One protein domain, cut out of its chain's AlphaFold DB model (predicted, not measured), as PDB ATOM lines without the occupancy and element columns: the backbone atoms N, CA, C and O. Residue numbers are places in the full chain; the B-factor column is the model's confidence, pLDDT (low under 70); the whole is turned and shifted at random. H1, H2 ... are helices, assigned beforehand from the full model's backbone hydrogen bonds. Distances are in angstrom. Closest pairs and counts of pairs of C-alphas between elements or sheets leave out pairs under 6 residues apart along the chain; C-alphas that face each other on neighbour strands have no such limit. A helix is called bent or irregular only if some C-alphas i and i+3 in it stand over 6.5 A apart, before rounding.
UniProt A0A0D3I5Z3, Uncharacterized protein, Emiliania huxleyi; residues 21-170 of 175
ATOM      1  N   ALA A  21     158.526 102.161 190.954       89.12
ATOM      2  CA  ALA A  21     157.727 102.459 189.781       89.12
ATOM      3  C   ALA A  21     156.754 103.626 190.055       89.12
ATOM      4  O   ALA A  21     156.685 104.558 189.254       89.12
ATOM      5  N   HIS A  22     156.120 103.665 191.236       92.69
ATOM      6  CA  HIS A  22     155.308 104.814 191.671       92.69
ATOM      7  C   HIS A  22     156.127 106.101 191.792       92.69
ATOM      8  O   HIS A  22     155.729 107.154 191.290       92.69
ATOM      9  N   THR A  23     157.309 106.021 192.412       92.31
ATOM     10  CA  THR A  23     158.207 107.182 192.523       92.31
ATOM     11  C   THR A  23     158.697 107.655 191.154       92.31
ATOM     12  O   THR A  23     158.801 108.864 190.935       92.31
ATOM     13  N   LEU A  24     158.953 106.741 190.213       94.38
ATOM     14  CA  LEU A  24     159.335 107.086 188.843       94.38
ATOM     15  C   LEU A  24     158.197 107.779 188.084       94.38
ATOM     16  O   LEU A  24     158.441 108.829 187.491       94.38
ATOM     17  N   ILE A  25     156.969 107.244 188.115       94.56
ATOM     18  CA  ILE A  25     155.807 107.909 187.495       94.56
ATOM     19  C   ILE A  25     155.641 109.312 188.057       94.56
ATOM     20  O   ILE A  25     155.478 110.259 187.286       94.56
ATOM     21  N   SER A  26     155.737 109.470 189.379       95.25
ATOM     22  CA  SER A  26     155.569 110.784 189.985       95.25
ATOM     23  C   SER A  26     156.668 111.770 189.564       95.25
ATOM     24  O   SER A  26     156.401 112.942 189.298       95.25
ATOM     25  N   GLN A  27     157.914 111.309 189.422       95.75
ATOM     26  CA  GLN A  27     159.001 112.128 188.866       95.75
ATOM     27  C   GLN A  27     158.759 112.506 187.401       95.75
ATOM     28  O   GLN A  27     159.005 113.647 187.014       95.75
ATOM     29  N   VAL A  28     158.251 111.580 186.585       96.75
ATOM     30  CA  VAL A  28     157.898 111.863 185.185       96.75
ATOM     31  C   VAL A  28     156.758 112.880 185.110       96.75
ATOM     32  O   VAL A  28     156.837 113.817 184.316       96.75
ATOM     33  N   ALA A  29     155.740 112.768 185.968       96.06
ATOM     34  CA  ALA A  29     154.637 113.727 186.032       96.06
ATOM     35  C   ALA A  29     155.135 115.152 186.330       96.06
ATOM     36  O   ALA A  29     154.678 116.113 185.708       96.06
ATOM     37  N   GLN A  30     156.145 115.295 187.195       96.75
ATOM     38  CA  GLN A  30     156.761 116.591 187.502       96.75
ATOM     39  C   GLN A  30     157.411 117.270 186.286       96.75
ATOM     40  O   GLN A  30     157.534 118.495 186.284       96.75
ATOM     41  N   LEU A  31     157.798 116.532 185.239       97.25
ATOM     42  CA  LEU A  31     158.337 117.127 184.005       97.25
ATOM     43  C   LEU A  31     157.293 117.956 183.244       97.25
ATOM     44  O   LEU A  31     157.664 118.806 182.438       97.25
ATOM     45  N   SER A  32     156.007 117.727 183.514       97.25
ATOM     46  CA  SER A  32     154.895 118.459 182.898       97.25
ATOM     47  C   SER A  32     154.437 119.668 183.722       97.25
ATOM     48  O   SER A  32     153.507 120.357 183.314       97.25
ATOM     49  N   LEU A  33     155.068 119.929 184.874       97.31
ATOM     50  CA  LEU A  33     154.698 121.004 185.795       97.31
ATOM     51  C   LEU A  33     155.678 122.176 185.725       97.31
ATOM     52  O   LEU A  33     156.897 121.999 185.616       97.31
ATOM     53  N   THR A  34     155.155 123.386 185.888       98.50
ATOM     54  CA  THR A  34     155.953 124.590 186.137       98.50
ATOM     55  C   THR A  34     156.560 124.574 187.542       98.50
ATOM     56  O   THR A  34     156.071 123.915 188.459       98.50
ATOM     57  N   GLU A  35     157.604 125.376 187.760       98.00
ATOM     58  CA  GLU A  35     158.226 125.510 189.086       98.00
ATOM     59  C   GLU A  35     157.262 126.061 190.148       98.00
ATOM     60  O   GLU A  35     157.335 125.683 191.318       98.00
ATOM     61  N   SER A  36     156.316 126.921 189.750       98.19
ATOM     62  CA  SER A  36     155.294 127.431 190.668       98.19
ATOM     63  C   SER A  36     154.315 126.334 191.088       98.19
ATOM     64  O   SER A  36     153.959 126.264 192.261       98.19
ATOM     65  N   GLU A  37     153.889 125.474 190.160       97.94
ATOM     66  CA  GLU A  37     152.993 124.351 190.464       97.94
ATOM     67  C   GLU A  37     153.687 123.323 191.355       97.94
ATOM     68  O   GLU A  37     153.125 122.935 192.380       97.94
ATOM     69  N   LYS A  38     154.939 122.959 191.040       98.25
ATOM     70  CA  LYS A  38     155.747 122.080 191.901       98.25
ATOM     71  C   LYS A  38     155.845 122.636 193.315       98.25
ATOM     72  O   LYS A  38     155.624 121.906 194.273       98.25
ATOM     73  N   LYS A  39     156.125 123.935 193.466       97.81
ATOM     74  CA  LYS A  39     156.201 124.570 194.786       97.81
ATOM     75  C   LYS A  39     154.878 124.469 195.549       97.81
ATOM     76  O   LYS A  39     154.898 124.105 196.720       97.81
ATOM     77  N   THR A  40     153.753 124.763 194.898       96.94
ATOM     78  CA  THR A  40     152.424 124.670 195.521       96.94
ATOM     79  C   THR A  40     152.118 123.247 195.984       96.94
ATOM     80  O   THR A  40     151.721 123.053 197.132       96.94
ATOM     81  N   LEU A  41     152.337 122.248 195.126       97.69
ATOM     82  CA  LEU A  41     152.054 120.850 195.453       97.69
ATOM     83  C   LEU A  41     153.006 120.308 196.528       97.69
ATOM     84  O   LEU A  41     152.559 119.621 197.441       97.69
ATOM     85  N   SER A  42     154.294 120.665 196.476       97.12
ATOM     86  CA  SER A  42     155.254 120.318 197.528       97.12
ATOM     87  C   SER A  42     154.850 120.911 198.874       97.12
ATOM     88  O   SER A  42     154.845 120.189 199.859       97.12
ATOM     89  N   MET A  43     154.462 122.192 198.925       96.44
ATOM     90  CA  MET A  43     153.985 122.816 200.167       96.44
ATOM     91  C   MET A  43     152.724 122.137 200.706       96.44
ATOM     92  O   MET A  43     152.589 121.987 201.916       96.44
ATOM     93  N   LEU A  44     151.810 121.731 199.820       97.44
ATOM     94  CA  LEU A  44     150.608 121.006 200.216       97.44
ATOM     95  C   LEU A  44     150.958 119.659 200.852       97.44
ATOM     96  O   LEU A  44     150.424 119.357 201.912       97.44
ATOM     97  N   LEU A  45     151.834 118.868 200.220       97.06
ATOM     98  CA  LEU A  45     152.215 117.529 200.688       97.06
ATOM     99  C   LEU A  45     153.058 117.556 201.970       97.06
ATOM    100  O   LEU A  45     152.842 116.710 202.842       97.06
ATOM    101  N   ASP A  46     153.963 118.532 202.090       95.56
ATOM    102  CA  ASP A  46     154.925 118.673 203.193       95.56
ATOM    103  C   ASP A  46     154.250 118.871 204.559       95.56
ATOM    104  O   ASP A  46     154.785 118.435 205.577       95.56
ATOM    105  N   ASP A  47     153.026 119.413 204.585       93.50
ATOM    106  CA  ASP A  47     152.198 119.574 205.794       93.50
ATOM    107  C   ASP A  47     152.041 118.265 206.593       93.50
ATOM    108  O   ASP A  47     151.876 118.265 207.813       93.50
ATOM    109  N   TRP A  48     152.138 117.122 205.910       91.75
ATOM    110  CA  TRP A  48     151.991 115.799 206.508       91.75
ATOM    111  C   TRP A  48     153.319 115.132 206.892       91.75
ATOM    112  O   TRP A  48     153.281 114.058 207.494       91.75
ATOM    113  N   GLN A  49     154.481 115.751 206.634       89.69
ATOM    114  CA  GLN A  49     155.794 115.216 207.041       89.69
ATOM    115  C   GLN A  49     155.870 114.810 208.524       89.69
ATOM    116  O   GLN A  49     156.414 113.740 208.799       89.69
ATOM    117  N   PRO A  50     155.324 115.577 209.495       87.94
ATOM    118  CA  PRO A  50     155.384 115.186 210.905       87.94
ATOM    119  C   PRO A  50     154.646 113.877 211.222       87.94
ATOM    120  O   PRO A  50     154.980 113.207 212.199       87.94
ATOM    121  N   PHE A  51     153.641 113.523 210.416       82.50
ATOM    122  CA  PHE A  51     152.803 112.338 210.611       82.50
ATOM    123  C   PHE A  51     153.233 111.168 209.726       82.50
ATOM    124  O   PHE A  51     153.127 110.020 210.144       82.50
ATOM    125  N   PHE A  52     153.727 111.461 208.523       83.38
ATOM    126  CA  PHE A  52     154.120 110.490 207.506       83.38
ATOM    127  C   PHE A  52     155.475 110.889 206.902       83.38
ATOM    128  O   PHE A  52     155.547 111.368 205.758       83.38
ATOM    129  N   PRO A  53     156.569 110.733 207.669       83.19
ATOM    130  CA  PRO A  53     157.898 111.077 207.193       83.19
ATOM    131  C   PRO A  53     158.281 110.213 205.987       83.19
ATOM    132  O   PRO A  53     157.861 109.062 205.867       83.19
ATOM    133  N   ASN A  54     159.098 110.769 205.091       84.56
ATOM    134  CA  ASN A  54     159.600 110.106 203.873       84.56
ATOM    135  C   ASN A  54     158.535 109.707 202.835       84.56
ATOM    136  O   ASN A  54     158.871 109.039 201.864       84.56
ATOM    137  N   THR A  55     157.276 110.108 203.023       88.94
ATOM    138  CA  THR A  55     156.185 109.910 202.052       88.94
ATOM    139  C   THR A  55     155.404 111.200 201.820       88.94
ATOM    140  O   THR A  55     154.227 111.168 201.486       88.94
ATOM    141  N   SER A  56     156.017 112.359 202.047       91.44
ATOM    142  CA  SER A  56     155.327 113.655 202.037       91.44
ATOM    143  C   SER A  56     156.001 114.682 201.123       91.44
ATOM    144  O   SER A  56     155.857 115.881 201.319       91.44
ATOM    145  N   ASP A  57     156.721 114.214 200.102       93.38
ATOM    146  CA  ASP A  57     157.170 115.038 198.974       93.38
ATOM    147  C   ASP A  57     156.508 114.584 197.663       93.38
ATOM    148  O   ASP A  57     155.898 113.516 197.600       93.38
ATOM    149  N   LEU A  58     156.634 115.389 196.601       94.69
ATOM    150  CA  LEU A  58     156.010 115.110 195.301       94.69
ATOM    151  C   LEU A  58     156.351 113.729 194.738       94.69
ATOM    152  O   LEU A  58     155.537 113.152 194.033       94.69
ATOM    153  N   THR A  59     157.521 113.180 195.037       93.31
ATOM    154  CA  THR A  59     157.958 111.877 194.533       93.31
ATOM    155  C   THR A  59     157.487 110.745 195.437       93.31
ATOM    156  O   THR A  59     156.940 109.752 194.958       93.31
ATOM    157  N   THR A  60     157.701 110.880 196.743       91.56
ATOM    158  CA  THR A  60     157.487 109.804 197.716       91.56
ATOM    159  C   THR A  60     156.041 109.684 198.190       91.56
ATOM    160  O   THR A  60     155.630 108.602 198.610       91.56
ATOM    161  N   ALA A  61     155.229 110.738 198.052       94.31
ATOM    162  CA  ALA A  61     153.796 110.694 198.347       94.31
ATOM    163  C   ALA A  61     153.038 109.660 197.507       94.31
ATOM    164  O   ALA A  61     152.059 109.089 197.984       94.31
ATOM    165  N   ALA A  62     153.539 109.346 196.310       94.81
ATOM    166  CA  ALA A  62     152.995 108.302 195.450       94.81
ATOM    167  C   ALA A  62     153.098 106.889 196.050       94.81
ATOM    168  O   ALA A  62     152.524 105.971 195.492       94.81
ATOM    169  N   VAL A  63     153.823 106.682 197.154       90.44
ATOM    170  CA  VAL A  63     153.983 105.372 197.822       90.44
ATOM    171  C   VAL A  63     153.124 105.277 199.088       90.44
ATOM    172  O   VAL A  63     152.949 104.204 199.657       90.44
ATOM    173  N   TRP A  64     152.566 106.400 199.548       89.56
ATOM    174  CA  TRP A  64     151.870 106.460 200.829       89.56
ATOM    175  C   TRP A  64     150.668 105.510 200.898       89.56
ATOM    176  O   TRP A  64     150.482 104.861 201.923       89.56
ATOM    177  N   LEU A  65     149.890 105.374 199.814       90.31
ATOM    178  CA  LEU A  65     148.671 104.557 199.816       90.31
ATOM    179  C   LEU A  65     148.960 103.063 200.023       90.31
ATOM    180  O   LEU A  65     148.258 102.421 200.796       90.31
ATOM    181  N   ASP A  66     150.062 102.547 199.465       85.12
ATOM    182  CA  ASP A  66     150.544 101.184 199.744       85.12
ATOM    183  C   ASP A  66     150.830 100.953 201.230       85.12
ATOM    184  O   ASP A  66     150.648  99.851 201.745       85.12
ATOM    185  N   THR A  67     151.289 101.991 201.932       78.75
ATOM    186  CA  THR A  67     151.503 101.922 203.381       78.75
ATOM    187  C   THR A  67     150.187 102.079 204.137       78.75
ATOM    188  O   THR A  67     149.992 101.429 205.160       78.75
ATOM    189  N   ALA A  68     149.285 102.931 203.650       81.56
ATOM    190  CA  ALA A  68     148.012 103.220 204.294       81.56
ATOM    191  C   ALA A  68     147.007 102.065 204.187       81.56
ATOM    192  O   ALA A  68     146.190 101.921 205.087       81.56
ATOM    193  N   LYS A  69     147.069 101.215 203.151       79.44
ATOM    194  CA  LYS A  69     146.222 100.006 203.070       79.44
ATOM    195  C   LYS A  69     146.585  98.926 204.093       79.44
ATOM    196  O   LYS A  69     145.813  98.004 204.321       79.44
ATOM    197  N   CYS A  70     147.767  99.019 204.699       71.00
ATOM    198  CA  CYS A  70     148.333  97.936 205.485       71.00
ATOM    199  C   CYS A  70     147.790  97.873 206.920       71.00
ATOM    200  O   CYS A  70     148.208  98.644 207.785       71.00
ATOM    201  N   ASP A  71     146.941  96.887 207.213       60.84
ATOM    202  CA  ASP A  71     146.578  96.529 208.589       60.84
ATOM    203  C   ASP A  71     147.727  95.742 209.259       60.84
ATOM    204  O   ASP A  71     148.407  94.931 208.626       60.84
ATOM    205  N   ARG A  72     147.981  95.976 210.555       53.03
ATOM    206  CA  ARG A  72     149.156  95.433 211.281       53.03
ATOM    207  C   ARG A  72     149.202  93.901 211.316       53.03
ATOM    208  O   ARG A  72     150.277  93.344 211.549       53.03
ATOM    209  N   ASP A  73     148.064  93.254 211.080       53.88
ATOM    210  CA  ASP A  73     147.880  91.808 211.168       53.88
ATOM    211  C   ASP A  73     147.905  91.091 209.799       53.88
ATOM    212  O   ASP A  73     147.899  89.857 209.760       53.88
ATOM    213  N   GLU A  74     147.991  91.815 208.674       56.28
ATOM    214  CA  GLU A  74     148.025  91.202 207.337       56.28
ATOM    215  C   GLU A  74     149.433  90.751 206.909       56.28
ATOM    216  O   GLU A  74     150.442  91.455 207.037       56.28
ATOM    217  N   GLN A  75     149.504  89.526 206.374       49.91
ATOM    218  CA  GLN A  75     150.732  88.851 205.936       49.91
ATOM    219  C   GLN A  75     151.488  89.655 204.858       49.91
ATOM    220  O   GLN A  75     152.722  89.611 204.831       49.91
ATOM    221  N   ASP A  76     150.772  90.421 204.033       49.84
ATOM    222  CA  ASP A  76     151.322  91.190 202.907       49.84
ATOM    223  C   ASP A  76     152.068  92.458 203.349       49.84
ATOM    224  O   ASP A  76     152.989  92.926 202.677       49.84
ATOM    225  N   CYS A  77     151.823  92.924 204.573       55.38
ATOM    226  CA  CYS A  77     152.520  94.064 205.171       55.38
ATOM    227  C   CYS A  77     153.913  93.706 205.713       55.38
ATOM    228  O   CYS A  77     154.634  94.540 206.278       55.38
ATOM    229  N   LYS A  78     154.355  92.457 205.512       48.28
ATOM    230  CA  LYS A  78     155.714  92.020 205.853       48.28
ATOM    231  C   LYS A  78     156.775  92.615 204.923       48.28
ATOM    232  O   LYS A  78     157.923  92.707 205.367       48.28
ATOM    233  N   PHE A  79     156.392  93.060 203.721       43.38
ATOM    234  CA  PHE A  79     157.287  93.591 202.683       43.38
ATOM    235  C   PHE A  79     157.391  95.118 202.627       43.38
ATOM    236  O   PHE A  79     158.207  95.626 201.859       43.38
ATOM    237  N   ALA A  80     156.646  95.851 203.463       47.41
ATOM    238  CA  ALA A  80     156.900  97.271 203.681       47.41
ATOM    239  C   ALA A  80     158.293  97.424 204.323       47.41
ATOM    240  O   ALA A  80     158.470  97.307 205.536       47.41
ATOM    241  N   SER A  81     159.323  97.572 203.491       36.59
ATOM    242  CA  SER A  81     160.704  97.713 203.933       36.59
ATOM    243  C   SER A  81     160.892  99.052 204.647       36.59
ATOM    244  O   SER A  81     160.532 100.097 204.105       36.59
ATOM    245  N   GLY A  82     161.508  99.018 205.832       50.03
ATOM    246  CA  GLY A  82     161.858 100.202 206.621       50.03
ATOM    247  C   GLY A  82     160.773 100.656 207.602       50.03
ATOM    248  O   GLY A  82     159.813  99.939 207.872       50.03
ATOM    249  N   ASP A  83     160.951 101.866 208.137       48.25
ATOM    250  CA  ASP A  83     160.133 102.538 209.170       48.25
ATOM    251  C   ASP A  83     158.615 102.632 208.860       48.25
ATOM    252  O   ASP A  83     157.825 103.049 209.705       48.25
ATOM    253  N   HIS A  84     158.167 102.196 207.674       49.78
ATOM    254  CA  HIS A  84     156.763 102.162 207.242       49.78
ATOM    255  C   HIS A  84     155.838 101.332 208.147       49.78
ATOM    256  O   HIS A  84     154.649 101.639 208.252       49.78
ATOM    257  N   ARG A  85     156.364 100.335 208.877       51.00
ATOM    258  CA  ARG A  85     155.569  99.572 209.863       51.00
ATOM    259  C   ARG A  85     155.034 100.426 211.017       51.00
ATOM    260  O   ARG A  85     154.035 100.044 211.622       51.00
ATOM    261  N   LEU A  86     155.670 101.558 211.336       51.88
ATOM    262  CA  LEU A  86     155.219 102.426 212.431       51.88
ATOM    263  C   LEU A  86     153.896 103.142 212.107       51.88
ATOM    264  O   LEU A  86     153.118 103.406 213.025       51.88
ATOM    265  N   TYR A  87     153.607 103.385 210.825       53.59
ATOM    266  CA  TYR A  87     152.481 104.220 210.380       53.59
ATOM    267  C   TYR A  87     151.330 103.439 209.743       53.59
ATOM    268  O   TYR A  87     150.193 103.902 209.807       53.59
ATOM    269  N   ALA A  88     151.608 102.242 209.215       53.94
ATOM    270  CA  ALA A  88     150.634 101.366 208.562       53.94
ATOM    271  C   ALA A  88     149.332 101.195 209.374       53.94
ATOM    272  O   ALA A  88     148.245 101.433 208.873       53.94
ATOM    273  N   GLY A  89     149.429 100.951 210.686       54.22
ATOM    274  CA  GLY A  89     148.236 100.743 211.522       54.22
ATOM    275  C   GLY A  89     147.509 101.992 212.033       54.22
ATOM    276  O   GLY A  89     146.513 101.839 212.728       54.22
ATOM    277  N   ALA A  90     148.010 103.209 211.793       57.69
ATOM    278  CA  ALA A  90     147.358 104.426 212.301       57.69
ATOM    279  C   ALA A  90     146.232 104.926 211.382       57.69
ATOM    280  O   ALA A  90     145.329 105.620 211.842       57.69
ATOM    281  N   VAL A  91     146.302 104.571 210.096       65.50
ATOM    282  CA  VAL A  91     145.350 104.967 209.047       65.50
ATOM    283  C   VAL A  91     144.905 103.783 208.184       65.50
ATOM    284  O   VAL A  91     144.351 104.003 207.115       65.50
ATOM    285  N   ALA A  92     145.158 102.553 208.650       65.75
ATOM    286  CA  ALA A  92     144.746 101.330 207.974       65.75
ATOM    287  C   ALA A  92     143.246 101.365 207.669       65.75
ATOM    288  O   ALA A  92     142.423 101.394 208.586       65.75
ATOM    289  N   ASP A  93     142.907 101.331 206.386       71.12
ATOM    290  CA  ASP A  93     141.544 101.116 205.918       71.12
ATOM    291  C   ASP A  93     141.563  99.991 204.887       71.12
ATOM    292  O   ASP A  93     142.232 100.082 203.856       71.12
ATOM    293  N   ARG A  94     140.805  98.925 205.162       67.62
ATOM    294  CA  ARG A  94     140.663  97.780 204.254       67.62
ATOM    295  C   ARG A  94     140.085  98.191 202.901       67.62
ATOM    296  O   ARG A  94     140.366  97.528 201.908       67.62
ATOM    297  N   LYS A  95     139.337  99.299 202.843       74.44
ATOM    298  CA  LYS A  95     138.846  99.881 201.587       74.44
ATOM    299  C   LYS A  95     139.981 100.324 200.670       74.44
ATOM    300  O   LYS A  95     139.813 100.310 199.460       74.44
ATOM    301  N   PHE A  96     141.144 100.692 201.208       85.88
ATOM    302  CA  PHE A  96     142.269 101.069 200.357       85.88
ATOM    303  C   PHE A  96     142.810  99.878 199.578       85.88
ATOM    304  O   PHE A  96     143.272 100.084 198.465       85.88
ATOM    305  N   SER A  97     142.692  98.650 200.094       84.69
ATOM    306  CA  SER A  97     143.139  97.447 199.388       84.69
ATOM    307  C   SER A  97     142.422  97.255 198.051       84.69
ATOM    308  O   SER A  97     143.098  97.033 197.048       84.69
ATOM    309  N   SER A  98     141.093  97.411 198.001       87.81
ATOM    310  CA  SER A  98     140.320  97.265 196.755       87.81
ATOM    311  C   SER A  98     140.595  98.397 195.757       87.81
ATOM    312  O   SER A  98     140.525  98.203 194.545       87.81
ATOM    313  N   TRP A  99     140.985  99.583 196.234       93.25
ATOM    314  CA  TRP A  99     141.246 100.741 195.373       93.25
ATOM    315  C   TRP A  99     142.505 100.606 194.515       93.25
ATOM    316  O   TRP A  99     142.642 101.358 193.557       93.25
ATOM    317  N   HIS A 100     143.407  99.667 194.809       92.19
ATOM    318  CA  HIS A 100     144.604  99.432 193.991       92.19
ATOM    319  C   HIS A 100     144.317  98.663 192.690       92.19
ATOM    320  O   HIS A 100     145.185  98.614 191.816       92.19
ATOM    321  N   TYR A 101     143.127  98.066 192.553       90.75
ATOM    322  CA  TYR A 101     142.838  97.078 191.516       90.75
ATOM    323  C   TYR A 101     141.527  97.361 190.767       90.75
ATOM    324  O   TYR A 101     140.645  98.080 191.236       90.75
ATOM    325  N   ALA A 102     141.413  96.787 189.573       91.00
ATOM    326  CA  ALA A 102     140.173  96.526 188.852       91.00
ATOM    327  C   ALA A 102     140.279  95.115 188.270       91.00
ATOM    328  O   ALA A 102     140.740  94.947 187.143       91.00
ATOM    329  N   ASP A 103     139.884  94.103 189.035       86.50
ATOM    330  CA  ASP A 103     140.112  92.696 188.692       86.50
ATOM    331  C   ASP A 103     139.171  92.207 187.588       86.50
ATOM    332  O   ASP A 103     138.233  91.447 187.815       86.50
ATOM    333  N   VAL A 104     139.427  92.631 186.349       88.88
ATOM    334  CA  VAL A 104     138.685  92.138 185.190       88.88
ATOM    335  C   VAL A 104     138.930  90.629 185.062       88.88
ATOM    336  O   VAL A 104     140.087  90.220 184.907       88.88
ATOM    337  N   PRO A 105     137.880  89.786 185.110       89.44
ATOM    338  CA  PRO A 105     138.057  88.344 185.154       89.44
ATOM    339  C   PRO A 105     138.575  87.804 183.816       89.44
ATOM    340  O   PRO A 105     137.960  87.962 182.759       89.44
ATOM    341  N   ILE A 106     139.705  87.103 183.871       90.12
ATOM    342  CA  ILE A 106     140.300  86.346 182.771       90.12
ATOM    343  C   ILE A 106     140.104  84.860 183.072       90.12
ATOM    344  O   ILE A 106     140.778  84.294 183.931       90.12
ATOM    345  N   ASN A 107     139.188  84.220 182.342       91.50
ATOM    346  CA  ASN A 107     138.772  82.836 182.583       91.50
ATOM    347  C   ASN A 107     138.939  81.958 181.323       91.50
ATOM    348  O   ASN A 107     137.956  81.641 180.647       91.50
ATOM    349  N   PRO A 108     140.181  81.586 180.956       91.00
ATOM    350  CA  PRO A 108     140.452  80.817 179.741       91.00
ATOM    351  C   PRO A 108     139.942  79.371 179.817       91.00
ATOM    352  O   PRO A 108     139.660  78.769 178.783       91.00
ATOM    353  N   ASP A 109     139.810  78.820 181.027       91.75
ATOM    354  CA  ASP A 109     139.416  77.426 181.259       91.75
ATOM    355  C   ASP A 109     137.902  77.238 181.445       91.75
ATOM    356  O   ASP A 109     137.444  76.101 181.622       91.75
ATOM    357  N   GLY A 110     137.136  78.335 181.425       91.38
ATOM    358  CA  GLY A 110     135.694  78.332 181.656       91.38
ATOM    359  C   GLY A 110     135.323  77.746 183.017       91.38
ATOM    360  O   GLY A 110     134.371  76.969 183.101       91.38
ATOM    361  N   VAL A 111     136.102  78.046 184.064       93.38
ATOM    362  CA  VAL A 111     135.736  77.653 185.430       93.38
ATOM    363  C   VAL A 111     134.457  78.378 185.844       93.38
ATOM    364  O   VAL A 111     134.195  79.491 185.392       93.38
ATOM    365  N   GLU A 112     133.636  77.730 186.662       93.69
ATOM    366  CA  GLU A 112     132.426  78.352 187.193       93.69
ATOM    367  C   GLU A 112     132.821  79.477 188.155       93.69
ATOM    368  O   GLU A 112     133.610  79.248 189.069       93.69
ATOM    369  N   LEU A 113     132.302  80.679 187.903       90.00
ATOM    370  CA  LEU A 113     132.509  81.869 188.727       90.00
ATOM    371  C   LEU A 113     131.199  82.215 189.434       90.00
ATOM    372  O   LEU A 113     130.124  82.107 188.836       90.00
ATOM    373  N   SER A 114     131.283  82.669 190.677       91.00
ATOM    374  CA  SER A 114     130.166  83.301 191.385       91.00
ATOM    375  C   SER A 114     129.710  84.589 190.685       91.00
ATOM    376  O   SER A 114     130.383  85.097 189.787       91.00
ATOM    377  N   GLU A 115     128.542  85.117 191.064       89.06
ATOM    378  CA  GLU A 115     128.062  86.409 190.546       89.06
ATOM    379  C   GLU A 115     129.019  87.554 190.919       89.06
ATOM    380  O   GLU A 115     129.273  88.425 190.097       89.06
ATOM    381  N   GLU A 116     129.600  87.501 192.119       86.50
ATOM    382  CA  GLU A 116     130.573  88.477 192.621       86.50
ATOM    383  C   GLU A 116     131.882  88.450 191.817       86.50
ATOM    384  O   GLU A 116     132.348  89.488 191.368       86.50
ATOM    385  N   GLU A 117     132.427  87.265 191.526       87.31
ATOM    386  CA  GLU A 117     133.648  87.115 190.706       87.31
ATOM    387  C   GLU A 117     133.461  87.550 189.240       87.31
ATOM    388  O   GLU A 117     134.436  87.758 188.518       87.31
ATOM    389  N   GLN A 118     132.217  87.656 188.769       86.19
ATOM    390  CA  GLN A 118     131.902  88.153 187.428       86.19
ATOM    391  C   GLN A 118     131.698  89.672 187.395       86.19
ATOM    392  O   GLN A 118     131.829  90.275 186.325       86.19
ATOM    393  N   ASP A 119     131.364  90.281 188.532       87.06
ATOM    394  CA  ASP A 119     131.015  91.691 188.628       87.06
ATOM    395  C   ASP A 119     132.181  92.520 189.173       87.06
ATOM    396  O   ASP A 119     132.392  92.642 190.376       87.06
ATOM    397  N   ILE A 120     132.906  93.179 188.266       83.81
ATOM    398  CA  ILE A 120     134.016  94.077 188.621       83.81
ATOM    399  C   ILE A 120     133.578  95.280 189.477       83.81
ATOM    400  O   ILE A 120     134.434  95.999 189.988       83.81
ATOM    401  N   TYR A 121     132.270  95.525 189.599       85.38
ATOM    402  CA  TYR A 121     131.683  96.609 190.386       85.38
ATOM    403  C   TYR A 121     131.077  96.131 191.712       85.38
ATOM    404  O   TYR A 121     130.411  96.921 192.385       85.38
ATOM    405  N   ALA A 122     131.303  94.872 192.107       84.50
ATOM    406  CA  ALA A 122     130.839  94.346 193.390       84.50
ATOM    407  C   ALA A 122     131.408  95.127 194.594       84.50
ATOM    408  O   ALA A 122     130.750  95.233 195.631       84.50
ATOM    409  N   GLU A 123     132.591  95.731 194.435       84.00
ATOM    410  CA  GLU A 123     133.229  96.607 195.418       84.00
ATOM    411  C   GLU A 123     133.727  97.921 194.789       84.00
ATOM    412  O   GLU A 123     133.959  98.023 193.581       84.00
ATOM    413  N   ASP A 124     133.932  98.942 195.630       90.94
ATOM    414  CA  ASP A 124     134.580 100.192 195.227       90.94
ATOM    415  C   ASP A 124     136.024  99.889 194.793       90.94
ATOM    416  O   ASP A 124     136.880  99.579 195.625       90.94
ATOM    417  N   HIS A 125     136.298  99.984 193.493       91.69
ATOM    418  CA  HIS A 125     137.586  99.641 192.887       91.69
ATOM    419  C   HIS A 125     138.303 100.888 192.333       91.69
ATOM    420  O   HIS A 125     137.788 102.011 192.409       91.69
ATOM    421  N   ILE A 126     139.494 100.723 191.746       94.69
ATOM    422  CA  ILE A 126     140.371 101.842 191.342       94.69
ATOM    423  C   ILE A 126     139.697 102.923 190.481       94.69
ATOM    424  O   ILE A 126     139.987 104.108 190.637       94.69
ATOM    425  N   VAL A 127     138.775 102.551 189.584       94.12
ATOM    426  CA  VAL A 127     138.091 103.512 188.698       94.12
ATOM    427  C   VAL A 127     137.142 104.401 189.496       94.12
ATOM    428  O   VAL A 127     137.107 105.612 189.272       94.12
ATOM    429  N   TRP A 128     136.406 103.817 190.445       95.06
ATOM    430  CA  TRP A 128     135.546 104.571 191.351       95.06
ATOM    431  C   TRP A 128     136.384 105.499 192.239       95.06
ATOM    432  O   TRP A 128     136.135 106.705 192.278       95.06
ATOM    433  N   ALA A 129     137.449 104.969 192.851       95.81
ATOM    434  CA  ALA A 129     138.327 105.730 193.741       95.81
ATOM    435  C   ALA A 129     138.991 106.922 193.032       95.81
ATOM    436  O   ALA A 129     139.083 108.019 193.590       95.81
ATOM    437  N   LEU A 130     139.407 106.745 191.775       96.50
ATOM    438  CA  LEU A 130     139.919 107.829 190.937       96.50
ATOM    439  C   LEU A 130     138.856 108.878 190.610       96.50
ATOM    440  O   LEU A 130     139.161 110.072 190.639       96.50
ATOM    441  N   GLY A 131     137.622 108.458 190.322       97.44
ATOM    442  CA  GLY A 131     136.496 109.367 190.109       97.44
ATOM    443  C   GLY A 131     136.265 110.281 191.314       97.44
ATOM    444  O   GLY A 131     136.264 111.507 191.171       97.44
ATOM    445  N   GLU A 132     136.172 109.694 192.507       97.19
ATOM    446  CA  GLU A 132     135.992 110.428 193.766       97.19
ATOM    447  C   GLU A 132     137.190 111.327 194.099       97.19
ATOM    448  O   GLU A 132     137.028 112.468 194.551       97.19
ATOM    449  N   THR A 133     138.402 110.846 193.816       97.69
ATOM    450  CA  THR A 133     139.644 111.603 194.004       97.69
ATOM    451  C   THR A 133     139.664 112.862 193.138       97.69
ATOM    452  O   THR A 133     139.914 113.965 193.633       97.69
ATOM    453  N   LEU A 134     139.372 112.724 191.842       97.75
ATOM    454  CA  LEU A 134     139.345 113.844 190.899       97.75
ATOM    455  C   LEU A 134     138.221 114.831 191.227       97.75
ATOM    456  O   LEU A 134     138.441 116.046 191.187       97.75
ATOM    457  N   TYR A 135     137.043 114.327 191.600       98.06
ATOM    458  CA  TYR A 135     135.938 115.163 192.061       98.06
ATOM    459  C   TYR A 135     136.337 115.987 193.293       98.06
ATOM    460  O   TYR A 135     136.139 117.207 193.322       98.06
ATOM    461  N   SER A 136     136.965 115.352 194.283       98.12
ATOM    462  CA  SER A 136     137.421 116.013 195.508       98.12
ATOM    463  C   SER A 136     138.506 117.056 195.239       98.12
ATOM    464  O   SER A 136     138.426 118.163 195.771       98.12
ATOM    465  N   LEU A 137     139.481 116.764 194.371       97.44
ATOM    466  CA  LEU A 137     140.505 117.735 193.960       97.44
ATOM    467  C   LEU A 137     139.908 118.949 193.234       97.44
ATOM    468  O   LEU A 137     140.408 120.061 193.390       97.44
ATOM    469  N   GLY A 138     138.841 118.749 192.455       97.50
ATOM    470  CA  GLY A 138     138.171 119.820 191.714       97.50
ATOM    471  C   GLY A 138     137.221 120.687 192.547       97.50
ATOM    472  O   GLY A 138     136.862 121.778 192.106       97.50
ATOM    473  N   THR A 139     136.794 120.223 193.725       97.88
ATOM    474  CA  THR A 139     135.721 120.872 194.508       97.88
ATOM    475  C   THR A 139     136.127 121.279 195.921       97.88
ATOM    476  O   THR A 139     135.539 122.205 196.485       97.88
ATOM    477  N   SER A 140     137.124 120.621 196.511       97.62
ATOM    478  CA  SER A 140     137.543 120.879 197.885       97.62
ATOM    479  C   SER A 140     138.378 122.153 198.001       97.62
ATOM    480  O   SER A 140     139.257 122.435 197.192       97.62
ATOM    481  N   THR A 141     138.142 122.913 199.067       96.19
ATOM    482  CA  THR A 141     138.989 124.043 199.490       96.19
ATOM    483  C   THR A 141     139.743 123.744 200.787       96.19
ATOM    484  O   THR A 141     140.498 124.579 201.286       96.19
ATOM    485  N   ASN A 142     139.547 122.551 201.355       96.94
ATOM    486  CA  ASN A 142     140.178 122.123 202.591       96.94
ATOM    487  C   ASN A 142     141.556 121.510 202.285       96.94
ATOM    488  O   ASN A 142     141.652 120.530 201.551       96.94
ATOM    489  N   LEU A 143     142.618 122.062 202.882       96.06
ATOM    490  CA  LEU A 143     143.998 121.633 202.619       96.06
ATOM    491  C   LEU A 143     144.259 120.166 202.979       96.06
ATOM    492  O   LEU A 143     144.961 119.481 202.245       96.06
ATOM    493  N   TRP A 144     143.662 119.661 204.059       95.56
ATOM    494  CA  TRP A 144     143.794 118.254 204.442       95.56
ATOM    495  C   TRP A 144     143.181 117.334 203.379       95.56
ATOM    496  O   TRP A 144     143.804 116.363 202.960       95.56
ATOM    497  N   SER A 145     141.992 117.685 202.879       96.56
ATOM    498  CA  SER A 145     141.312 116.946 201.808       96.56
ATOM    499  C   SER A 145     142.088 117.011 200.489       96.56
ATOM    500  O   SER A 145     142.233 115.987 199.826       96.56
ATOM    501  N   LEU A 146     142.637 118.173 200.126       98.00
ATOM    502  CA  LEU A 146     143.472 118.318 198.932       98.00
ATOM    503  C   LEU A 146     144.769 117.503 199.036       98.00
ATOM    504  O   LEU A 146     145.151 116.856 198.067       98.00
ATOM    505  N   ASN A 147     145.423 117.492 200.202       97.25
ATOM    506  CA  ASN A 147     146.622 116.687 200.447       97.25
ATOM    507  C   ASN A 147     146.313 115.187 200.304       97.25
ATOM    508  O   ASN A 147     146.975 114.495 199.529       97.25
ATOM    509  N   LEU A 148     145.262 114.710 200.977       95.56
ATOM    510  CA  LEU A 148     144.857 113.308 200.923       95.56
ATOM    511  C   LEU A 148     144.531 112.859 199.492       95.56
ATOM    512  O   LEU A 148     145.067 111.861 199.014       95.56
ATOM    513  N   ASN A 149     143.706 113.624 198.776       97.56
ATOM    514  CA  ASN A 149     143.318 113.265 197.414       97.56
ATOM    515  C   ASN A 149     144.473 113.414 196.415       97.56
ATOM    516  O   ASN A 149     144.538 112.671 195.441       97.56
ATOM    517  N   LEU A 150     145.438 114.305 196.657       97.88
ATOM    518  CA  LEU A 150     146.647 114.355 195.836       97.88
ATOM    519  C   LEU A 150     147.476 113.071 195.990       97.88
ATOM    520  O   LEU A 150     147.971 112.553 194.992       97.88
ATOM    521  N   ARG A 151     147.587 112.512 197.203       96.50
ATOM    522  CA  ARG A 151     148.256 111.216 197.433       96.50
ATOM    523  C   ARG A 151     147.550 110.080 196.703       96.50
ATOM    524  O   ARG A 151     148.218 109.298 196.029       96.50
ATOM    525  N   TYR A 152     146.219 110.029 196.792       96.88
ATOM    526  CA  TYR A 152     145.418 109.059 196.041       96.88
ATOM    527  C   TYR A 152     145.667 109.194 194.541       96.88
ATOM    528  O   TYR A 152     146.022 108.214 193.897       96.88
ATOM    529  N   MET A 153     145.599 110.406 193.990       97.62
ATOM    530  CA  MET A 153     145.809 110.634 192.560       97.62
ATOM    531  C   MET A 153     147.194 110.169 192.097       97.62
ATOM    532  O   MET A 153     147.306 109.479 191.084       97.62
ATOM    533  N   LEU A 154     148.250 110.517 192.843       96.81
ATOM    534  CA  LEU A 154     149.622 110.121 192.515       96.81
ATOM    535  C   LEU A 154     149.809 108.598 192.531       96.81
ATOM    536  O   LEU A 154     150.526 108.064 191.686       96.81
ATOM    537  N   HIS A 155     149.179 107.906 193.480       96.06
ATOM    538  CA  HIS A 155     149.302 106.460 193.617       96.06
ATOM    539  C   HIS A 155     148.449 105.705 192.591       96.06
ATOM    540  O   HIS A 155     148.982 104.930 191.796       96.06
ATOM    541  N   LEU A 156     147.143 105.985 192.565       96.25
ATOM    542  CA  LEU A 156     146.154 105.282 191.747       96.25
ATOM    543  C   LEU A 156     146.413 105.459 190.241       96.25
ATOM    544  O   LEU A 156     146.122 104.570 189.447       96.25
ATOM    545  N   MET A 157     147.023 106.574 189.820       95.69
ATOM    546  CA  MET A 157     147.506 106.706 188.440       95.69
ATOM    547  C   MET A 157     148.640 105.757 188.084       95.69
ATOM    548  O   MET A 157     148.734 105.365 186.923       95.69
ATOM    549  N   GLY A 158     149.483 105.375 189.038       94.06
ATOM    550  CA  GLY A 158     150.462 104.318 188.812       94.06
ATOM    551  C   GLY A 158     149.786 102.963 188.646       94.06
ATOM    552  O   GLY A 158     150.000 102.289 187.640       94.06
ATOM    553  N   ASP A 159     148.917 102.621 189.594       95.00
ATOM    554  CA  ASP A 159     148.250 101.320 189.646       95.00
ATOM    555  C   ASP A 159     147.382 101.039 188.425       95.00
ATOM    556  O   ASP A 159     147.494  99.975 187.827       95.00
ATOM    557  N   ILE A 160     146.569 102.002 187.982       93.56
ATOM    558  CA  ILE A 160     145.671 101.768 186.842       93.56
ATOM    559  C   ILE A 160     146.432 101.529 185.525       93.56
ATOM    560  O   ILE A 160     145.884 100.961 184.582       93.56
ATOM    561  N   HIS A 161     147.696 101.956 185.444       92.62
ATOM    562  CA  HIS A 161     148.568 101.696 184.296       92.62
ATOM    563  C   HIS A 161     149.388 100.406 184.452       92.62
ATOM    564  O   HIS A 161     150.150 100.053 183.545       92.62
ATOM    565  N   GLN A 162     149.232  99.686 185.566       91.44
ATOM    566  CA  GLN A 162     149.862  98.399 185.807       91.44
ATOM    567  C   GLN A 162     148.951  97.262 185.301       91.44
ATOM    568  O   GLN A 162     147.852  97.082 185.816       91.44
ATOM    569  N   PRO A 163     149.371  96.456 184.304       89.38
ATOM    570  CA  PRO A 163     148.460  95.492 183.672       89.38
ATOM    571  C   PRO A 163     147.897  94.389 184.583       89.38
ATOM    572  O   PRO A 163     146.770  93.954 184.381       89.38
ATOM    573  N   LEU A 164     148.669  93.916 185.561       88.19
ATOM    574  CA  LEU A 164     148.224  92.925 186.551       88.19
ATOM    575  C   LEU A 164     147.333  93.522 187.650       88.19
ATOM    576  O   LEU A 164     146.703  92.756 188.361       88.19
ATOM    577  N   HIS A 165     147.246  94.849 187.787       90.25
ATOM    578  CA  HIS A 165     146.280  95.502 188.664       90.25
ATOM    579  C   HIS A 165     144.896  95.585 188.013       90.25
ATOM    580  O   HIS A 165     143.923  95.953 188.659       90.25
ATOM    581  N   ALA A 166     144.805  95.261 186.721       89.38
ATOM    582  CA  ALA A 166     143.583  95.318 185.935       89.38
ATOM    583  C   ALA A 166     143.048  93.921 185.557       89.38
ATOM    584  O   ALA A 166     142.241  93.810 184.631       89.38
ATOM    585  N   ALA A 167     143.546  92.847 186.183       87.25
ATOM    586  CA  ALA A 167     143.265  91.481 185.752       87.25
ATOM    587  C   ALA A 167     143.228  90.470 186.908       87.25
ATOM    588  O   ALA A 167     144.241  90.241 187.566       87.25
ATOM    589  N   GLY A 168     142.099  89.767 187.046       87.12
ATOM    590  CA  GLY A 168     141.942  88.609 187.932       87.12
ATOM    591  C   GLY A 168     141.954  87.301 187.136       87.12
ATOM    592  O   GLY A 168     141.101  87.092 186.277       87.12
ATOM    593  N   MET A 169     142.923  86.409 187.374       87.94
ATOM    594  CA  MET A 169     143.033  85.144 186.630       87.94
ATOM    595  C   MET A 169     142.283  84.002 187.319       87.94
ATOM    596  O   MET A 169     142.580  83.648 188.457       87.94
ATOM    597  N   TYR A 170     141.398  83.349 186.566       87.94
ATOM    598  CA  TYR A 170     140.648  82.170 186.986       87.94
ATOM    599  C   TYR A 170     140.982  80.994 186.067       87.94
ATOM    600  O   TYR A 170     140.530  80.915 184.926       87.94
TER     601      TYR A 170
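Overview. This is residues 21 to 170 of the 175 residues of an uncharacterized protein of Emiliania huxleyi (UniProt A0A0D3I5Z3). The long helix H9 runs through the core, with H8 folded back beside it as a helical hairpin, H1 and H3 packed on its other side and H2 across its first end. Beyond the other end of H9 a long arm of loop, residues 100 to 125 with the short H7 in it, makes much of the length, and low-confidence H4 and H5 form a loose flap beyond H3. The printed part has 150 residues with ten named helices, H1 to H10 in chain order, and no named strand; the class is all helix. The whole is compact, with a radius of gyration of the C-alphas of 16.6 A, yet elongated in outline, spanning 53 by 32 by 27 A.

Arrangement. H9, residues 143 to 159, is the hub, touching four helices. H8, residues 126 to 139, touches it in a helical hairpin, opposite ways at a shallow tilt of 33 degrees, only just short of steep; their closest C-alphas, Thr 133 and Asn 149, are 5.3 A apart. H3, residues 60 to 68, touches H9 about perpendicular, at 89 degrees, with the C-alphas of Ala 62 and His 155 closest at 4.5 A. H1, residues 21 to 30, touches H9 at a steep tilt of 62 degrees, closest at C-alphas 22 and 158, 5.6 A. H2, residues 35 to 46, touches H9 with residues 44 to 45 alone, closest at C-alphas 45 and 147, 5.7 A. H6, residues 94 to 99, touches H8 about perpendicular, at 86 degrees, with C-alphas 99 and 126 closest at 4.3 A. H5, residues 85 to 88, touches H3, closest at C-alphas 67 and 88, 5.3 A. H4, residues 75 to 79, H7, residues 115 to 118, and H10, residues 163 to 166, touch no helix. Residues 105 to 106 pair with residues 168 to 169, parallel. In H1, H2 and H8 each O i to N i+4 pair is within hydrogen-bond range, against 12 of 13 in H9, 1 of 5 in H3, 0 of 1 in H4 and 0 of 2 in H6; O i to N i+3 pairs within range are 5 of 6 in H3, 1 of 2 in H4 and 3 of 3 in H6, while H5, H7 and H10 are too short for an i+4 pair.

Along the chain. H9 is 24.5 A long, from C-alpha 143 at (143.998, 121.633, 202.619) to C-alpha 159 at (148.250, 101.320, 189.646). H8 is 19.8 A, H2 16.0 A and H1 14.3 A long, H1 beginning with C-alpha 21 at (157.727, 102.459, 189.781). H3, 13.3 A, is irregular: C-alphas 62 and 65 are 7.2 A apart.

Size, cuts and confidence. The C-alphas of Ser 36 and Glu 112, the two farthest apart, are 54.3 A from each other. The printed part has no cut; the links H2 to H3 and H6 to H7 are long, and residues 31 to 37, of which 35 to 37 belong to H2, stand free. The mean pLDDT of the printed part is 86.1, with residues 71 to 92 and residue 94 under 70.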